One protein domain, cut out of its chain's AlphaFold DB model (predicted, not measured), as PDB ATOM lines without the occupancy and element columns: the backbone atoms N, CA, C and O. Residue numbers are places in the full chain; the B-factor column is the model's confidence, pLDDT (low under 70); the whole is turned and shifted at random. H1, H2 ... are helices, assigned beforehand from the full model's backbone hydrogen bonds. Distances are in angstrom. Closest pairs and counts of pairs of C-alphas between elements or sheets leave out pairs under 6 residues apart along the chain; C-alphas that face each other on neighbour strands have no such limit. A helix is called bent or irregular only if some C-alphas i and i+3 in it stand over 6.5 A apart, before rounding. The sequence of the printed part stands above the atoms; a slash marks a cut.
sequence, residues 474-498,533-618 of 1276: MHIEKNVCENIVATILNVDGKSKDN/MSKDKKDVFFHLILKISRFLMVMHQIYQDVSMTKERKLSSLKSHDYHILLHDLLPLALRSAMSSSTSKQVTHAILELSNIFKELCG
ATOM      1  N   MET A 474     211.062 229.442 165.617       65.62
ATOM      2  CA  MET A 474     210.300 228.208 165.381       65.62
ATOM      3  C   MET A 474     211.073 226.947 165.780       65.62
ATOM      4  O   MET A 474     210.485 225.953 166.217       65.62
ATOM      5  N   HIS A 475     212.398 226.955 165.625       73.31
ATOM      6  CA  HIS A 475     213.243 225.874 166.126       73.31
ATOM      7  C   HIS A 475     213.296 225.874 167.665       73.31
ATOM      8  O   HIS A 475     213.278 224.806 168.284       73.31
ATOM      9  N   ILE A 476     213.309 227.054 168.296       79.75
ATOM     10  CA  ILE A 476     213.217 227.199 169.757       79.75
ATOM     11  C   ILE A 476     211.870 226.677 170.267       79.75
ATOM     12  O   ILE A 476     211.860 225.794 171.120       79.75
ATOM     13  N   GLU A 477     210.752 227.146 169.714       82.12
ATOM     14  CA  GLU A 477     209.392 226.708 170.056       82.12
ATOM     15  C   GLU A 477     209.229 225.200 169.927       82.12
ATOM     16  O   GLU A 477     208.697 224.562 170.836       82.12
ATOM     17  N   LYS A 478     209.743 224.607 168.839       83.19
ATOM     18  CA  LYS A 478     209.788 223.153 168.681       83.19
ATOM     19  C   LYS A 478     210.475 222.491 169.871       83.19
ATOM     20  O   LYS A 478     209.900 221.595 170.486       83.19
ATOM     21  N   ASN A 479     211.699 222.908 170.181       85.00
ATOM     22  CA  ASN A 479     212.488 222.286 171.237       85.00
ATOM     23  C   ASN A 479     211.852 222.504 172.619       85.00
ATOM     24  O   ASN A 479     211.835 221.585 173.436       85.00
ATOM     25  N   VAL A 480     211.297 223.686 172.889       88.25
ATOM     26  CA  VAL A 480     210.578 224.001 174.132       88.25
ATOM     27  C   VAL A 480     209.324 223.131 174.253       88.25
ATOM     28  O   VAL A 480     209.179 222.398 175.231       88.25
ATOM     29  N   CYS A 481     208.461 223.132 173.236       88.31
ATOM     30  CA  CYS A 481     207.208 222.387 173.237       88.31
ATOM     31  C   CYS A 481     207.435 220.869 173.303       88.31
ATOM     32  O   CYS A 481     206.807 220.204 174.126       88.31
ATOM     33  N   GLU A 482     208.372 220.307 172.525       87.00
ATOM     34  CA  GLU A 482     208.696 218.873 172.579       87.00
ATOM     35  C   GLU A 482     209.173 218.458 173.979       87.00
ATOM     36  O   GLU A 482     208.725 217.435 174.500       87.00
ATOM     37  N   ASN A 483     210.022 219.262 174.631       88.75
ATOM     38  CA  ASN A 483     210.501 218.974 175.984       88.75
ATOM     39  C   ASN A 483     209.394 219.087 177.047       88.75
ATOM     40  O   ASN A 483     209.322 218.227 177.930       88.75
ATOM     41  N   ILE A 484     208.519 220.097 176.958       90.31
ATOM     42  CA  ILE A 484     207.366 220.267 177.862       90.31
ATOM     43  C   ILE A 484     206.404 219.082 177.713       90.31
ATOM     44  O   ILE A 484     206.107 218.392 178.690       90.31
ATOM     45  N   VAL A 485     205.976 218.791 176.483       87.75
ATOM     46  CA  VAL A 485     205.038 217.707 176.158       87.75
ATOM     47  C   VAL A 485     205.595 216.347 176.579       87.75
ATOM     48  O   VAL A 485     204.891 215.580 177.236       87.75
ATOM     49  N   ALA A 486     206.861 216.047 176.269       86.44
ATOM     50  CA  ALA A 486     207.486 214.780 176.651       86.44
ATOM     51  C   ALA A 486     207.597 214.594 178.173       86.44
ATOM     52  O   ALA A 486     207.553 213.460 178.647       86.44
ATOM     53  N   THR A 487     207.723 215.685 178.932       88.81
ATOM     54  CA  THR A 487     207.829 215.649 180.399       88.81
ATOM     55  C   THR A 487     206.452 215.504 181.056       88.81
ATOM     56  O   THR A 487     206.258 214.614 181.878       88.81
ATOM     57  N   ILE A 488     205.452 216.285 180.631       88.62
ATOM     58  CA  ILE A 488     204.064 216.206 181.139       88.62
ATOM     59  C   ILE A 488     203.424 214.841 180.843       88.62
ATOM     60  O   ILE A 488     202.756 214.243 181.693       88.62
ATOM     61  N   LEU A 489     203.654 214.318 179.635       85.19
ATOM     62  CA  LEU A 489     203.192 212.991 179.234       85.19
ATOM     63  C   LEU A 489     204.077 211.856 179.773       85.19
ATOM     64  O   LEU A 489     203.728 210.699 179.545       85.19
ATOM     65  N   ASN A 490     205.170 212.156 180.486       83.25
ATOM     66  CA  ASN A 490     206.181 211.205 180.959       83.25
ATOM     67  C   ASN A 490     206.549 210.155 179.890       83.25
ATOM     68  O   ASN A 490     206.226 208.974 180.018       83.25
ATOM     69  N   VAL A 491     207.131 210.618 178.781       82.00
ATOM     70  CA  VAL A 491     207.530 209.768 177.651       82.00
ATOM     71  C   VAL A 491     208.914 209.183 177.914       82.00
ATOM     72  O   VAL A 491     209.896 209.927 178.009       82.00
ATOM     73  N   ASP A 492     208.997 207.855 177.980       75.62
ATOM     74  CA  ASP A 492     210.233 207.115 178.247       75.62
ATOM     75  C   ASP A 492     211.384 207.556 177.328       75.62
ATOM     76  O   ASP A 492     211.220 207.744 176.120       75.62
ATOM     77  N   GLY A 493     212.562 207.784 177.915       78.69
ATOM     78  CA  GLY A 493     213.763 208.251 177.210       78.69
ATOM     79  C   GLY A 493     213.742 209.711 176.722       78.69
ATOM     80  O   GLY A 493     214.806 210.244 176.403       78.69
ATOM     81  N   LYS A 494     212.584 210.390 176.689       81.50
ATOM     82  CA  LYS A 494     212.463 211.813 176.300       81.50
ATOM     83  C   LYS A 494     212.180 212.763 177.471       81.50
ATOM     84  O   LYS A 494     212.629 213.918 177.421       81.50
ATOM     85  N   SER A 495     211.457 212.294 178.491       84.75
ATOM     86  CA  SER A 495     211.086 213.065 179.684       84.75
ATOM     87  C   SER A 495     212.307 213.691 180.366       84.75
ATOM     88  O   SER A 495     213.344 213.045 180.552       84.75
ATOM     89  N   LYS A 496     212.182 214.964 180.759       86.50
ATOM     90  CA  LYS A 496     213.177 215.641 181.604       86.50
ATOM     91  C   LYS A 496     213.010 215.319 183.084       86.50
ATOM     92  O   LYS A 496     213.944 215.555 183.837       86.50
ATOM     93  N   ASP A 497     211.873 214.737 183.458       88.19
ATOM     94  CA  ASP A 497     211.619 214.178 184.779       88.19
ATOM     95  C   ASP A 497     211.920 212.669 184.766       88.19
ATOM     96  O   ASP A 497     211.201 211.888 184.140       88.19
ATOM     97  N   ASN A 498     213.035 212.271 185.379       88.38
ATOM     98  CA  ASN A 498     213.525 210.893 185.463       88.38
ATOM     99  C   ASN A 498     214.329 210.672 186.763       88.38
ATOM    100  O   ASN A 498     214.614 211.614 187.498       88.38
ATOM    101  N   MET A 533     200.696 213.557 184.216       83.19
ATOM    102  CA  MET A 533     199.343 213.093 183.877       83.19
ATOM    103  C   MET A 533     199.116 211.604 184.188       83.19
ATOM    104  O   MET A 533     199.897 210.746 183.765       83.19
ATOM    105  N   SER A 534     197.981 211.283 184.825       82.31
ATOM    106  CA  SER A 534     197.438 209.914 184.876       82.31
ATOM    107  C   SER A 534     196.972 209.450 183.489       82.31
ATOM    108  O   SER A 534     196.823 210.261 182.573       82.31
ATOM    109  N   LYS A 535     196.715 208.144 183.319       80.12
ATOM    110  CA  LYS A 535     196.242 207.576 182.041       80.12
ATOM    111  C   LYS A 535     194.958 208.265 181.554       80.12
ATOM    112  O   LYS A 535     194.922 208.713 180.414       80.12
ATOM    113  N   ASP A 536     193.994 208.474 182.446       79.50
ATOM    114  CA  ASP A 536     192.696 209.094 182.130       79.50
ATOM    115  C   ASP A 536     192.849 210.577 181.751       79.50
ATOM    116  O   ASP A 536     192.227 211.059 180.805       79.50
ATOM    117  N   LYS A 537     193.750 211.307 182.432       82.50
ATOM    118  CA  LYS A 537     194.088 212.696 182.071       82.50
ATOM    119  C   LYS A 537     194.735 212.784 180.686       82.50
ATOM    120  O   LYS A 537     194.422 213.712 179.941       82.50
ATOM    121  N   LYS A 538     195.594 211.821 180.319       83.75
ATOM    122  CA  LYS A 538     196.156 211.731 178.960       83.75
ATOM    123  C   LYS A 538     195.055 211.471 177.931       83.75
ATOM    124  O   LYS A 538     195.058 212.115 176.889       83.75
ATOM    125  N   ASP A 539     194.090 210.604 178.224       80.25
ATOM    126  CA  ASP A 539     192.998 210.302 177.287       80.25
ATOM    127  C   ASP A 539     192.117 211.537 177.016       80.25
ATOM    128  O   ASP A 539     191.828 211.845 175.859       80.25
ATOM    129  N   VAL A 540     191.802 212.331 178.049       80.38
ATOM    130  CA  VAL A 540     191.127 213.639 177.897       80.38
ATOM    131  C   VAL A 540     191.970 214.630 177.078       80.38
ATOM    132  O   VAL A 540     191.441 215.305 176.193       80.38
ATOM    133  N   PHE A 541     193.277 214.712 177.349       83.94
ATOM    134  CA  PHE A 541     194.223 215.579 176.634       83.94
ATOM    135  C   PHE A 541     194.266 215.258 175.130       83.94
ATOM    136  O   PHE A 541     194.063 216.142 174.295       83.94
ATOM    137  N   PHE A 542     194.452 213.984 174.778       78.00
ATOM    138  CA  PHE A 542     194.507 213.521 173.391       78.00
ATOM    139  C   PHE A 542     193.161 213.652 172.668       78.00
ATOM    140  O   PHE A 542     193.130 214.087 171.515       78.00
ATOM    141  N   HIS A 543     192.045 213.361 173.342       76.06
ATOM    142  CA  HIS A 543     190.709 213.544 172.774       76.06
ATOM    143  C   HIS A 543     190.420 215.015 172.430       76.06
ATOM    144  O   HIS A 543     189.895 215.301 171.350       76.06
ATOM    145  N   LEU A 544     190.803 215.968 173.293       73.69
ATOM    146  CA  LEU A 544     190.639 217.393 172.986       73.69
ATOM    147  C   LEU A 544     191.522 217.822 171.805       73.69
ATOM    148  O   LEU A 544     191.030 218.492 170.895       73.69
ATOM    149  N   ILE A 545     192.794 217.405 171.779       75.44
ATOM    150  CA  ILE A 545     193.702 217.712 170.664       75.44
ATOM    151  C   ILE A 545     193.138 217.171 169.345       75.44
ATOM    152  O   ILE A 545     193.136 217.908 168.360       75.44
ATOM    153  N   LEU A 546     192.581 215.953 169.311       68.56
ATOM    154  CA  LEU A 546     191.877 215.425 168.134       68.56
ATOM    155  C   LEU A 546     190.664 216.272 167.736       68.56
ATOM    156  O   LEU A 546     190.515 216.597 166.555       68.56
ATOM    157  N   LYS A 547     189.800 216.625 168.702       67.00
ATOM    158  CA  LYS A 547     188.580 217.409 168.453       67.00
ATOM    159  C   LYS A 547     188.920 218.759 167.819       67.00
ATOM    160  O   LYS A 547     188.321 219.104 166.807       67.00
ATOM    161  N   ILE A 548     189.912 219.478 168.352       64.88
ATOM    162  CA  ILE A 548     190.318 220.802 167.851       64.88
ATOM    163  C   ILE A 548     191.101 220.687 166.531       64.88
ATOM    164  O   ILE A 548     190.813 221.411 165.576       64.88
ATOM    165  N   SER A 549     192.041 219.738 166.423       63.28
ATOM    166  CA  SER A 549     192.893 219.568 165.228       63.28
ATOM    167  C   SER A 549     192.099 219.290 163.948       63.28
ATOM    168  O   SER A 549     192.532 219.686 162.864       63.28
ATOM    169  N   ARG A 550     190.918 218.661 164.059       58.53
ATOM    170  CA  ARG A 550     190.005 218.436 162.925       58.53
ATOM    171  C   ARG A 550     189.573 219.733 162.226       58.53
ATOM    172  O   ARG A 550     189.445 219.713 161.007       58.53
ATOM    173  N   PHE A 551     189.385 220.838 162.953       53.22
ATOM    174  CA  PHE A 551     188.819 222.081 162.401       53.22
ATOM    175  C   PHE A 551     189.844 223.007 161.728       53.22
ATOM    176  O   PHE A 551     189.482 223.787 160.847       53.22
ATOM    177  N   LEU A 552     191.125 222.932 162.111       53.72
ATOM    178  CA  LEU A 552     192.152 223.890 161.671       53.72
ATOM    179  C   LEU A 552     192.796 223.547 160.309       53.72
ATOM    180  O   LEU A 552     193.482 224.389 159.724       53.72
ATOM    181  N   MET A 553     192.570 222.334 159.788       45.28
ATOM    182  CA  MET A 553     193.139 221.749 158.553       45.28
ATOM    183  C   MET A 553     194.669 221.609 158.453       45.28
ATOM    184  O   MET A 553     195.121 220.902 157.557       45.28
ATOM    185  N   VAL A 554     195.479 222.188 159.345       46.34
ATOM    186  CA  VAL A 554     196.956 222.102 159.233       46.34
ATOM    187  C   VAL A 554     197.547 220.816 159.837       46.34
ATOM    188  O   VAL A 554     198.753 220.628 159.865       46.34
ATOM    189  N   MET A 555     196.697 219.907 160.322       51.56
ATOM    190  CA  MET A 555     197.067 218.917 161.338       51.56
ATOM    191  C   MET A 555     196.846 217.463 160.906       51.56
ATOM    192  O   MET A 555     196.438 216.640 161.718       51.56
ATOM    193  N   HIS A 556     197.107 217.109 159.640       47.34
ATOM    194  CA  HIS A 556     196.972 215.707 159.203       47.34
ATOM    195  C   HIS A 556     197.909 214.766 159.980       47.34
ATOM    196  O   HIS A 556     197.492 213.666 160.318       47.34
ATOM    197  N   GLN A 557     199.116 215.226 160.341       48.09
ATOM    198  CA  GLN A 557     200.075 214.445 161.130       48.09
ATOM    199  C   GLN A 557     199.620 214.276 162.589       48.09
ATOM    200  O   GLN A 557     199.443 213.143 163.015       48.09
ATOM    201  N   ILE A 558     199.301 215.360 163.322       51.38
ATOM    202  CA  ILE A 558     198.724 215.252 164.685       51.38
ATOM    203  C   ILE A 558     197.455 214.385 164.669       51.38
ATOM    204  O   ILE A 558     197.259 213.548 165.548       51.38
ATOM    205  N   TYR A 559     196.599 214.549 163.658       49.94
ATOM    206  CA  TYR A 559     195.401 213.735 163.513       49.94
ATOM    207  C   TYR A 559     195.729 212.252 163.294       49.94
ATOM    208  O   TYR A 559     195.109 211.417 163.940       49.94
ATOM    209  N   GLN A 560     196.703 211.904 162.446       50.19
ATOM    210  CA  GLN A 560     197.140 210.515 162.256       50.19
ATOM    211  C   GLN A 560     197.791 209.936 163.521       50.19
ATOM    212  O   GLN A 560     197.349 208.888 163.986       50.19
ATOM    213  N   ASP A 561     198.779 210.620 164.109       49.62
ATOM    214  CA  ASP A 561     199.491 210.168 165.312       49.62
ATOM    215  C   ASP A 561     198.528 209.887 166.474       49.62
ATOM    216  O   ASP A 561     198.633 208.852 167.136       49.62
ATOM    217  N   VAL A 562     197.537 210.759 166.697       51.97
ATOM    218  CA  VAL A 562     196.577 210.595 167.801       51.97
ATOM    219  C   VAL A 562     195.377 209.711 167.421       51.97
ATOM    220  O   VAL A 562     194.802 209.067 168.293       51.97
ATOM    221  N   SER A 563     195.006 209.598 166.140       43.03
ATOM    222  CA  SER A 563     193.923 208.698 165.694       43.03
ATOM    223  C   SER A 563     194.359 207.233 165.555       43.03
ATOM    224  O   SER A 563     193.488 206.370 165.449       43.03
ATOM    225  N   MET A 564     195.665 206.943 165.521       40.25
ATOM    226  CA  MET A 564     196.204 205.588 165.310       40.25
ATOM    227  C   MET A 564     196.778 204.927 166.572       40.25
ATOM    228  O   MET A 564     196.975 203.712 166.578       40.25
ATOM    229  N   THR A 565     197.076 205.675 167.642       43.22
ATOM    230  CA  THR A 565     197.867 205.142 168.764       43.22
ATOM    231  C   THR A 565     197.042 204.771 170.002       43.22
ATOM    232  O   THR A 565     196.507 205.617 170.712       43.22
ATOM    233  N   LYS A 566     197.098 203.486 170.390       48.25
ATOM    234  CA  LYS A 566     196.823 203.045 171.779       48.25
ATOM    235  C   LYS A 566     197.904 203.526 172.776       48.25
ATOM    236  O   LYS A 566     197.801 203.274 173.975       48.25
ATOM    237  N   GLU A 567     198.954 204.190 172.287       53.66
ATOM    238  CA  GLU A 567     200.202 204.459 173.013       53.66
ATOM    239  C   GLU A 567     200.266 205.784 173.783       53.66
ATOM    240  O   GLU A 567     201.199 205.961 174.564       53.66
ATOM    241  N   ARG A 568     199.306 206.707 173.604       66.31
ATOM    242  CA  ARG A 568     199.274 208.014 174.302       66.31
ATOM    243  C   ARG A 568     200.563 208.845 174.114       66.31
ATOM    244  O   ARG A 568     201.101 209.396 175.078       66.31
ATOM    245  N   LYS A 569     201.068 208.941 172.879       65.06
ATOM    246  CA  LYS A 569     202.295 209.678 172.515       65.06
ATOM    247  C   LYS A 569     202.049 210.592 171.313       65.06
ATOM    248  O   LYS A 569     201.305 210.233 170.411       65.06
ATOM    249  N   LEU A 570     202.724 211.742 171.283       69.12
ATOM    250  CA  LEU A 570     202.887 212.553 170.070       69.12
ATOM    251  C   LEU A 570     204.238 212.202 169.437       69.12
ATOM    252  O   LEU A 570     205.278 212.348 170.084       69.12
ATOM    253  N   SER A 571     204.221 211.716 168.197       62.44
ATOM    254  CA  SER A 571     205.416 211.382 167.415       62.44
ATOM    255  C   SER A 571     205.502 212.265 166.163       62.44
ATOM    256  O   SER A 571     204.556 212.969 165.839       62.44
ATOM    257  N   SER A 572     206.649 212.252 165.478       63.41
ATOM    258  CA  SER A 572     206.797 212.700 164.077       63.41
ATOM    259  C   SER A 572     206.382 214.142 163.708       63.41
ATOM    260  O   SER A 572     206.370 214.487 162.525       63.41
ATOM    261  N   LEU A 573     206.113 215.009 164.688       67.88
ATOM    262  CA  LEU A 573     205.667 216.389 164.472       67.88
ATOM    263  C   LEU A 573     206.775 217.299 163.908       67.88
ATOM    264  O   LEU A 573     207.945 217.237 164.311       67.88
ATOM    265  N   LYS A 574     206.401 218.187 162.981       62.75
ATOM    266  CA  LYS A 574     207.276 219.224 162.407       62.75
ATOM    267  C   LYS A 574     207.304 220.464 163.304       62.75
ATOM    268  O   LYS A 574     206.439 220.650 164.153       62.75
ATOM    269  N   SER A 575     208.272 221.360 163.094       63.91
ATOM    270  CA  SER A 575     208.409 222.585 163.906       63.91
ATOM    271  C   SER A 575     207.153 223.464 163.880       63.91
ATOM    272  O   SER A 575     206.762 224.003 164.905       63.91
ATOM    273  N   HIS A 576     206.473 223.543 162.734       65.62
ATOM    274  CA  HIS A 576     205.194 224.240 162.598       65.62
ATOM    275  C   HIS A 576     204.052 223.595 163.404       65.62
ATOM    276  O   HIS A 576     203.212 224.294 163.970       65.62
ATOM    277  N   ASP A 577     204.030 222.265 163.496       69.44
ATOM    278  CA  ASP A 577     203.036 221.553 164.302       69.44
ATOM    279  C   ASP A 577     203.254 221.858 165.790       69.44
ATOM    280  O   ASP A 577     202.292 222.079 166.521       69.44
ATOM    281  N   TYR A 578     204.519 221.965 166.219       75.88
ATOM    282  CA  TYR A 578     204.883 222.409 167.564       75.88
ATOM    283  C   TYR A 578     204.613 223.897 167.830       75.88
ATOM    284  O   TYR A 578     204.225 224.216 168.947       75.88
ATOM    285  N   HIS A 579     204.761 224.787 166.843       75.62
ATOM    286  CA  HIS A 579     204.371 226.201 166.948       75.62
ATOM    287  C   HIS A 579     202.880 226.323 167.301       75.62
ATOM    288  O   HIS A 579     202.527 226.853 168.351       75.62
ATOM    289  N   ILE A 580     201.997 225.716 166.495       72.94
ATOM    290  CA  ILE A 580     200.543 225.722 166.751       72.94
ATOM    291  C   ILE A 580     200.182 224.946 168.028       72.94
ATOM    292  O   ILE A 580     199.278 225.348 168.766       72.94
ATOM    293  N   LEU A 581     200.885 223.846 168.322       79.88
ATOM    294  CA  LEU A 581     200.688 223.109 169.568       79.88
ATOM    295  C   LEU A 581     201.020 223.983 170.778       79.88
ATOM    296  O   LEU A 581     200.198 224.063 171.678       79.88
ATOM    297  N   LEU A 582     202.170 224.660 170.797       83.44
ATOM    298  CA  LEU A 582     202.575 225.529 171.898       83.44
ATOM    299  C   LEU A 582     201.631 226.721 172.041       83.44
ATOM    300  O   LEU A 582     201.169 226.981 173.143       83.44
ATOM    301  N   HIS A 583     201.314 227.408 170.944       77.38
ATOM    302  CA  HIS A 583     200.478 228.610 170.944       77.38
ATOM    303  C   HIS A 583     199.047 228.307 171.399       77.38
ATOM    304  O   HIS A 583     198.555 228.908 172.356       77.38
ATOM    305  N   ASP A 584     198.365 227.389 170.714       73.69
ATOM    306  CA  ASP A 584     196.911 227.244 170.814       73.69
ATOM    307  C   ASP A 584     196.478 225.947 171.492       73.69
ATOM    308  O   ASP A 584     195.674 225.970 172.424       73.69
ATOM    309  N   LEU A 585     196.988 224.798 171.042       79.12
ATOM    310  CA  LEU A 585     196.399 223.507 171.417       79.12
ATOM    311  C   LEU A 585     196.815 223.038 172.819       79.12
ATOM    312  O   LEU A 585     196.000 222.449 173.532       79.12
ATOM    313  N   LEU A 586     198.061 223.289 173.227       85.19
ATOM    314  CA  LEU A 586     198.626 222.829 174.495       85.19
ATOM    315  C   LEU A 586     197.952 223.513 175.696       85.19
ATOM    316  O   LEU A 586     197.474 222.773 176.560       85.19
ATOM    317  N   PRO A 587     197.799 224.855 175.761       84.75
ATOM    318  CA  PRO A 587     197.080 225.491 176.864       84.75
ATOM    319  C   PRO A 587     195.641 224.985 176.997       84.75
ATOM    320  O   PRO A 587     195.210 224.665 178.103       84.75
ATOM    321  N   LEU A 588     194.916 224.814 175.885       79.19
ATOM    322  CA  LEU A 588     193.542 224.288 175.874       79.19
ATOM    323  C   LEU A 588     193.457 222.841 176.378       79.19
ATOM    324  O   LEU A 588     192.570 222.500 177.166       79.19
ATOM    325  N   ALA A 589     194.374 221.980 175.936       83.00
ATOM    326  CA  ALA A 589     194.411 220.579 176.337       83.00
ATOM    327  C   ALA A 589     194.743 220.427 177.830       83.00
ATOM    328  O   ALA A 589     194.105 219.633 178.528       83.00
ATOM    329  N   LEU A 590     195.658 221.252 178.347       85.12
ATOM    330  CA  LEU A 590     195.975 221.334 179.775       85.12
ATOM    331  C   LEU A 590     194.805 221.907 180.591       85.12
ATOM    332  O   LEU A 590     194.429 221.308 181.598       85.12
ATOM    333  N   ARG A 591     194.145 222.973 180.117       83.69
ATOM    334  CA  ARG A 591     192.936 223.574 180.723       83.69
ATOM    335  C   ARG A 591     191.853 222.536 181.018       83.69
ATOM    336  O   ARG A 591     191.152 222.636 182.027       83.69
ATOM    337  N   SER A 592     191.713 221.534 180.150       77.50
ATOM    338  CA  SER A 592     190.771 220.425 180.323       77.50
ATOM    339  C   SER A 592     191.333 219.310 181.216       77.50
ATOM    340  O   SER A 592     190.717 218.980 182.233       77.50
ATOM    341  N   ALA A 593     192.515 218.773 180.898       80.44
ATOM    342  CA  ALA A 593     193.093 217.607 181.577       80.44
ATOM    343  C   ALA A 593     193.648 217.885 182.994       80.44
ATOM    344  O   ALA A 593     193.739 216.976 183.821       80.44
ATOM    345  N   MET A 594     194.021 219.130 183.303       77.81
ATOM    346  CA  MET A 594     194.777 219.508 184.508       77.81
ATOM    347  C   MET A 594     194.008 220.481 185.419       77.81
ATOM    348  O   MET A 594     194.526 221.496 185.882       77.81
ATOM    349  N   SER A 595     192.760 220.126 185.738       66.12
ATOM    350  CA  SER A 595     191.810 220.991 186.465       66.12
ATOM    351  C   SER A 595     191.984 221.065 188.000       66.12
ATOM    352  O   SER A 595     191.362 221.920 188.634       66.12
ATOM    353  N   SER A 596     192.795 220.195 188.617       68.31
ATOM    354  CA  SER A 596     193.032 220.169 190.078       68.31
ATOM    355  C   SER A 596     193.828 221.384 190.569       68.31
ATOM    356  O   SER A 596     194.707 221.857 189.855       68.31
ATOM    357  N   SER A 597     193.576 221.861 191.796       56.47
ATOM    358  CA  SER A 597     194.219 223.052 192.394       56.47
ATOM    359  C   SER A 597     195.741 223.100 192.196       56.47
ATOM    360  O   SER A 597     196.250 224.083 191.664       56.47
ATOM    361  N   THR A 598     196.451 222.013 192.509       59.69
ATOM    362  CA  THR A 598     197.917 221.894 192.374       59.69
ATOM    363  C   THR A 598     198.418 221.914 190.924       59.69
ATOM    364  O   THR A 598     199.568 222.255 190.673       59.69
ATOM    365  N   SER A 599     197.574 221.560 189.948       70.50
ATOM    366  CA  SER A 599     197.934 221.563 188.522       70.50
ATOM    367  C   SER A 599     197.486 222.827 187.776       70.50
ATOM    368  O   SER A 599     197.916 223.050 186.641       70.50
ATOM    369  N   LYS A 600     196.672 223.692 188.405       76.19
ATOM    370  CA  LYS A 600     196.301 225.001 187.836       76.19
ATOM    371  C   LYS A 600     197.526 225.890 187.625       76.19
ATOM    372  O   LYS A 600     197.627 226.511 186.577       76.19
ATOM    373  N   GLN A 601     198.476 225.886 188.565       79.75
ATOM    374  CA  GLN A 601     199.730 226.649 188.465       79.75
ATOM    375  C   GLN A 601     200.565 226.240 187.240       79.75
ATOM    376  O   GLN A 601     201.055 227.101 186.519       79.75
ATOM    377  N   VAL A 602     200.660 224.935 186.954       84.00
ATOM    378  CA  VAL A 602     201.356 224.407 185.764       84.00
ATOM    379  C   VAL A 602     200.661 224.864 184.478       84.00
ATOM    380  O   VAL A 602     201.314 225.329 183.550       84.00
ATOM    381  N   THR A 603     199.328 224.770 184.441       85.69
ATOM    382  CA  THR A 603     198.525 225.208 183.288       85.69
ATOM    383  C   THR A 603     198.667 226.712 183.048       85.69
ATOM    384  O   THR A 603     198.824 227.125 181.906       85.69
ATOM    385  N   HIS A 604     198.671 227.521 184.112       83.69
ATOM    386  CA  HIS A 604     198.852 228.970 184.037       83.69
ATOM    387  C   HIS A 604     200.261 229.344 183.563       83.69
ATOM    388  O   HIS A 604     200.392 230.165 182.667       83.69
ATOM    389  N   ALA A 605     201.315 228.719 184.096       86.50
ATOM    390  CA  ALA A 605     202.688 228.985 183.660       86.50
ATOM    391  C   ALA A 605     202.907 228.645 182.175       86.50
ATOM    392  O   ALA A 605     203.620 229.358 181.472       86.50
ATOM    393  N   ILE A 606     202.269 227.578 181.680       89.12
ATOM    394  CA  ILE A 606     202.319 227.217 180.259       89.12
ATOM    395  C   ILE A 606     201.455 228.161 179.419       89.12
ATOM    396  O   ILE A 606     201.883 228.521 178.332       89.12
ATOM    397  N   LEU A 607     200.298 228.613 179.913       84.81
ATOM    398  CA  LEU A 607     199.483 229.626 179.235       84.81
ATOM    399  C   LEU A 607     200.244 230.949 179.066       84.81
ATOM    400  O   LEU A 607     200.269 231.469 177.956       84.81
ATOM    401  N   GLU A 608     200.911 231.449 180.110       82.81
ATOM    402  CA  GLU A 608     201.754 232.653 180.012       82.81
ATOM    403  C   GLU A 608     202.904 232.454 179.020       82.81
ATOM    404  O   GLU A 608     203.114 233.289 178.147       82.81
ATOM    405  N   LEU A 609     203.602 231.313 179.073       86.88
ATOM    406  CA  LEU A 609     204.656 230.991 178.105       86.88
ATOM    407  C   LEU A 609     204.124 230.966 176.660       86.88
ATOM    408  O   LEU A 609     204.768 231.481 175.750       86.88
ATOM    409  N   SER A 610     202.945 230.383 176.448       83.62
ATOM    410  CA  SER A 610     202.263 230.355 175.154       83.62
ATOM    411  C   SER A 610     201.804 231.737 174.697       83.62
ATOM    412  O   SER A 610     201.850 232.009 173.501       83.62
ATOM    413  N   ASN A 611     201.388 232.612 175.618       75.56
ATOM    414  CA  ASN A 611     201.039 234.000 175.320       75.56
ATOM    415  C   ASN A 611     202.283 234.808 174.935       75.56
ATOM    416  O   ASN A 611     202.254 235.463 173.902       75.56
ATOM    417  N   ILE A 612     203.401 234.656 175.654       77.38
ATOM    418  CA  ILE A 612     204.695 235.245 175.273       77.38
ATOM    419  C   ILE A 612     205.068 234.805 173.851       77.38
ATOM    420  O   ILE A 612     205.305 235.644 172.990       77.38
ATOM    421  N   PHE A 613     205.041 233.504 173.539       70.69
ATOM    422  CA  PHE A 613     205.325 233.043 172.172       70.69
ATOM    423  C   PHE A 613     204.305 233.529 171.124       70.69
ATOM    424  O   PHE A 613     204.684 233.699 169.968       70.69
ATOM    425  N   LYS A 614     203.049 233.806 171.495       68.75
ATOM    426  CA  LYS A 614     202.035 234.416 170.613       68.75
ATOM    427  C   LYS A 614     202.258 235.899 170.351       68.75
ATOM    428  O   LYS A 614     202.045 236.329 169.220       68.75
ATOM    429  N   GLU A 615     202.637 236.652 171.377       61.84
ATOM    430  CA  GLU A 615     202.914 238.090 171.311       61.84
ATOM    431  C   GLU A 615     204.208 238.348 170.545       61.84
ATOM    432  O   GLU A 615     204.196 239.142 169.607       61.84
ATOM    433  N   LEU A 616     205.257 237.564 170.832       59.31
ATOM    434  CA  LEU A 616     206.419 237.436 169.955       59.31
ATOM    435  C   LEU A 616     205.939 237.073 168.541       59.31
ATOM    436  O   LEU A 616     206.206 237.810 167.612       59.31
ATOM    437  N   CYS A 617     205.151 235.999 168.400       59.72
ATOM    438  CA  CYS A 617     204.518 235.452 167.185       59.72
ATOM    439  C   CYS A 617     203.582 236.358 166.339       59.72
ATOM    440  O   CYS A 617     202.885 235.828 165.453       59.72
ATOM    441  N   GLY A 618     203.428 237.638 166.694       50.22
ATOM    442  CA  GLY A 618     202.269 238.476 166.373       50.22
ATOM    443  C   GLY A 618     202.408 239.348 165.119       50.22
ATOM    444  O   GLY A 618     203.083 240.374 165.126       50.22
TER     445      GLY A 618
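This is residues 474 to 498 and 533 to 618 of the 1276 residues of a protein of Corchorus capsularis (UniProt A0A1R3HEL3). A bent helix, H4, forms the middle of a crossed cluster of helices: the longest helix, H5, packs along it on one side, H1 packs on its first arm and H2 on its second, and short H3 folds back along H2, away from H5. The printed part has 111 residues with five named helices, H1 to H5 in chain order, and no named strand; the class is all helix. It is compact, with a radius of gyration of the C-alphas of 13.1 A, and rounded, spanning 35 by 33 by 28 A.

H5, residues 597 to 616, is 29.3 A long and ends at C-alpha 616 (206.419, 237.436, 169.955). It is neither bent nor irregular, but only just: C-alphas 598 and 601 are 6.4 A apart. H4, residues 575 to 593, was assigned as one helix by its hydrogen bonds but is bent, with C-alphas 583 and 586 7.0 A apart; its arms are H4a, 575 to 583, and H4b, 586 to 593. H2, residues 535 to 552, is 26.4 A long; H3 is residues 556 to 564. H1, residues 474 to 488, is 20.8 A long and begins at C-alpha 474 (210.300, 228.208, 165.381).

H4 is the hub, its arms at a steep tilt of 55 degrees. H4b and H5 form a helical hairpin, at a shallow tilt of 18 degrees; their closest C-alphas, Pro 587 and Leu 607, are 5.3 A apart. H4a touches H1, closest at C-alphas Ser 575 and Lys 478, 5.0 A. H2 touches H4b with residues 537 to 545 alone, closest at C-alphas Phe 541 and Ala 589, 5.0 A. H2 and H3 form another helical hairpin, closest at C-alphas Leu 546 and Tyr 559, 6.1 A. H3 and H5 are apart. Every O i to N i+4 pair is within hydrogen-bond range in H1, H3, H4a and H4b; H2 has 12 of 14, H5 14 of 16.

The farthest C-alphas, Lys 566 and Gly 618, are 36.3 A apart. Residues 499 to 532 are not printed, with 14.4 A between C-alphas 498 and 533. Of the links printed whole, none is long. Mean pLDDT of the printed part is 72.6; 42 residues are under 70, among them 546 to 577.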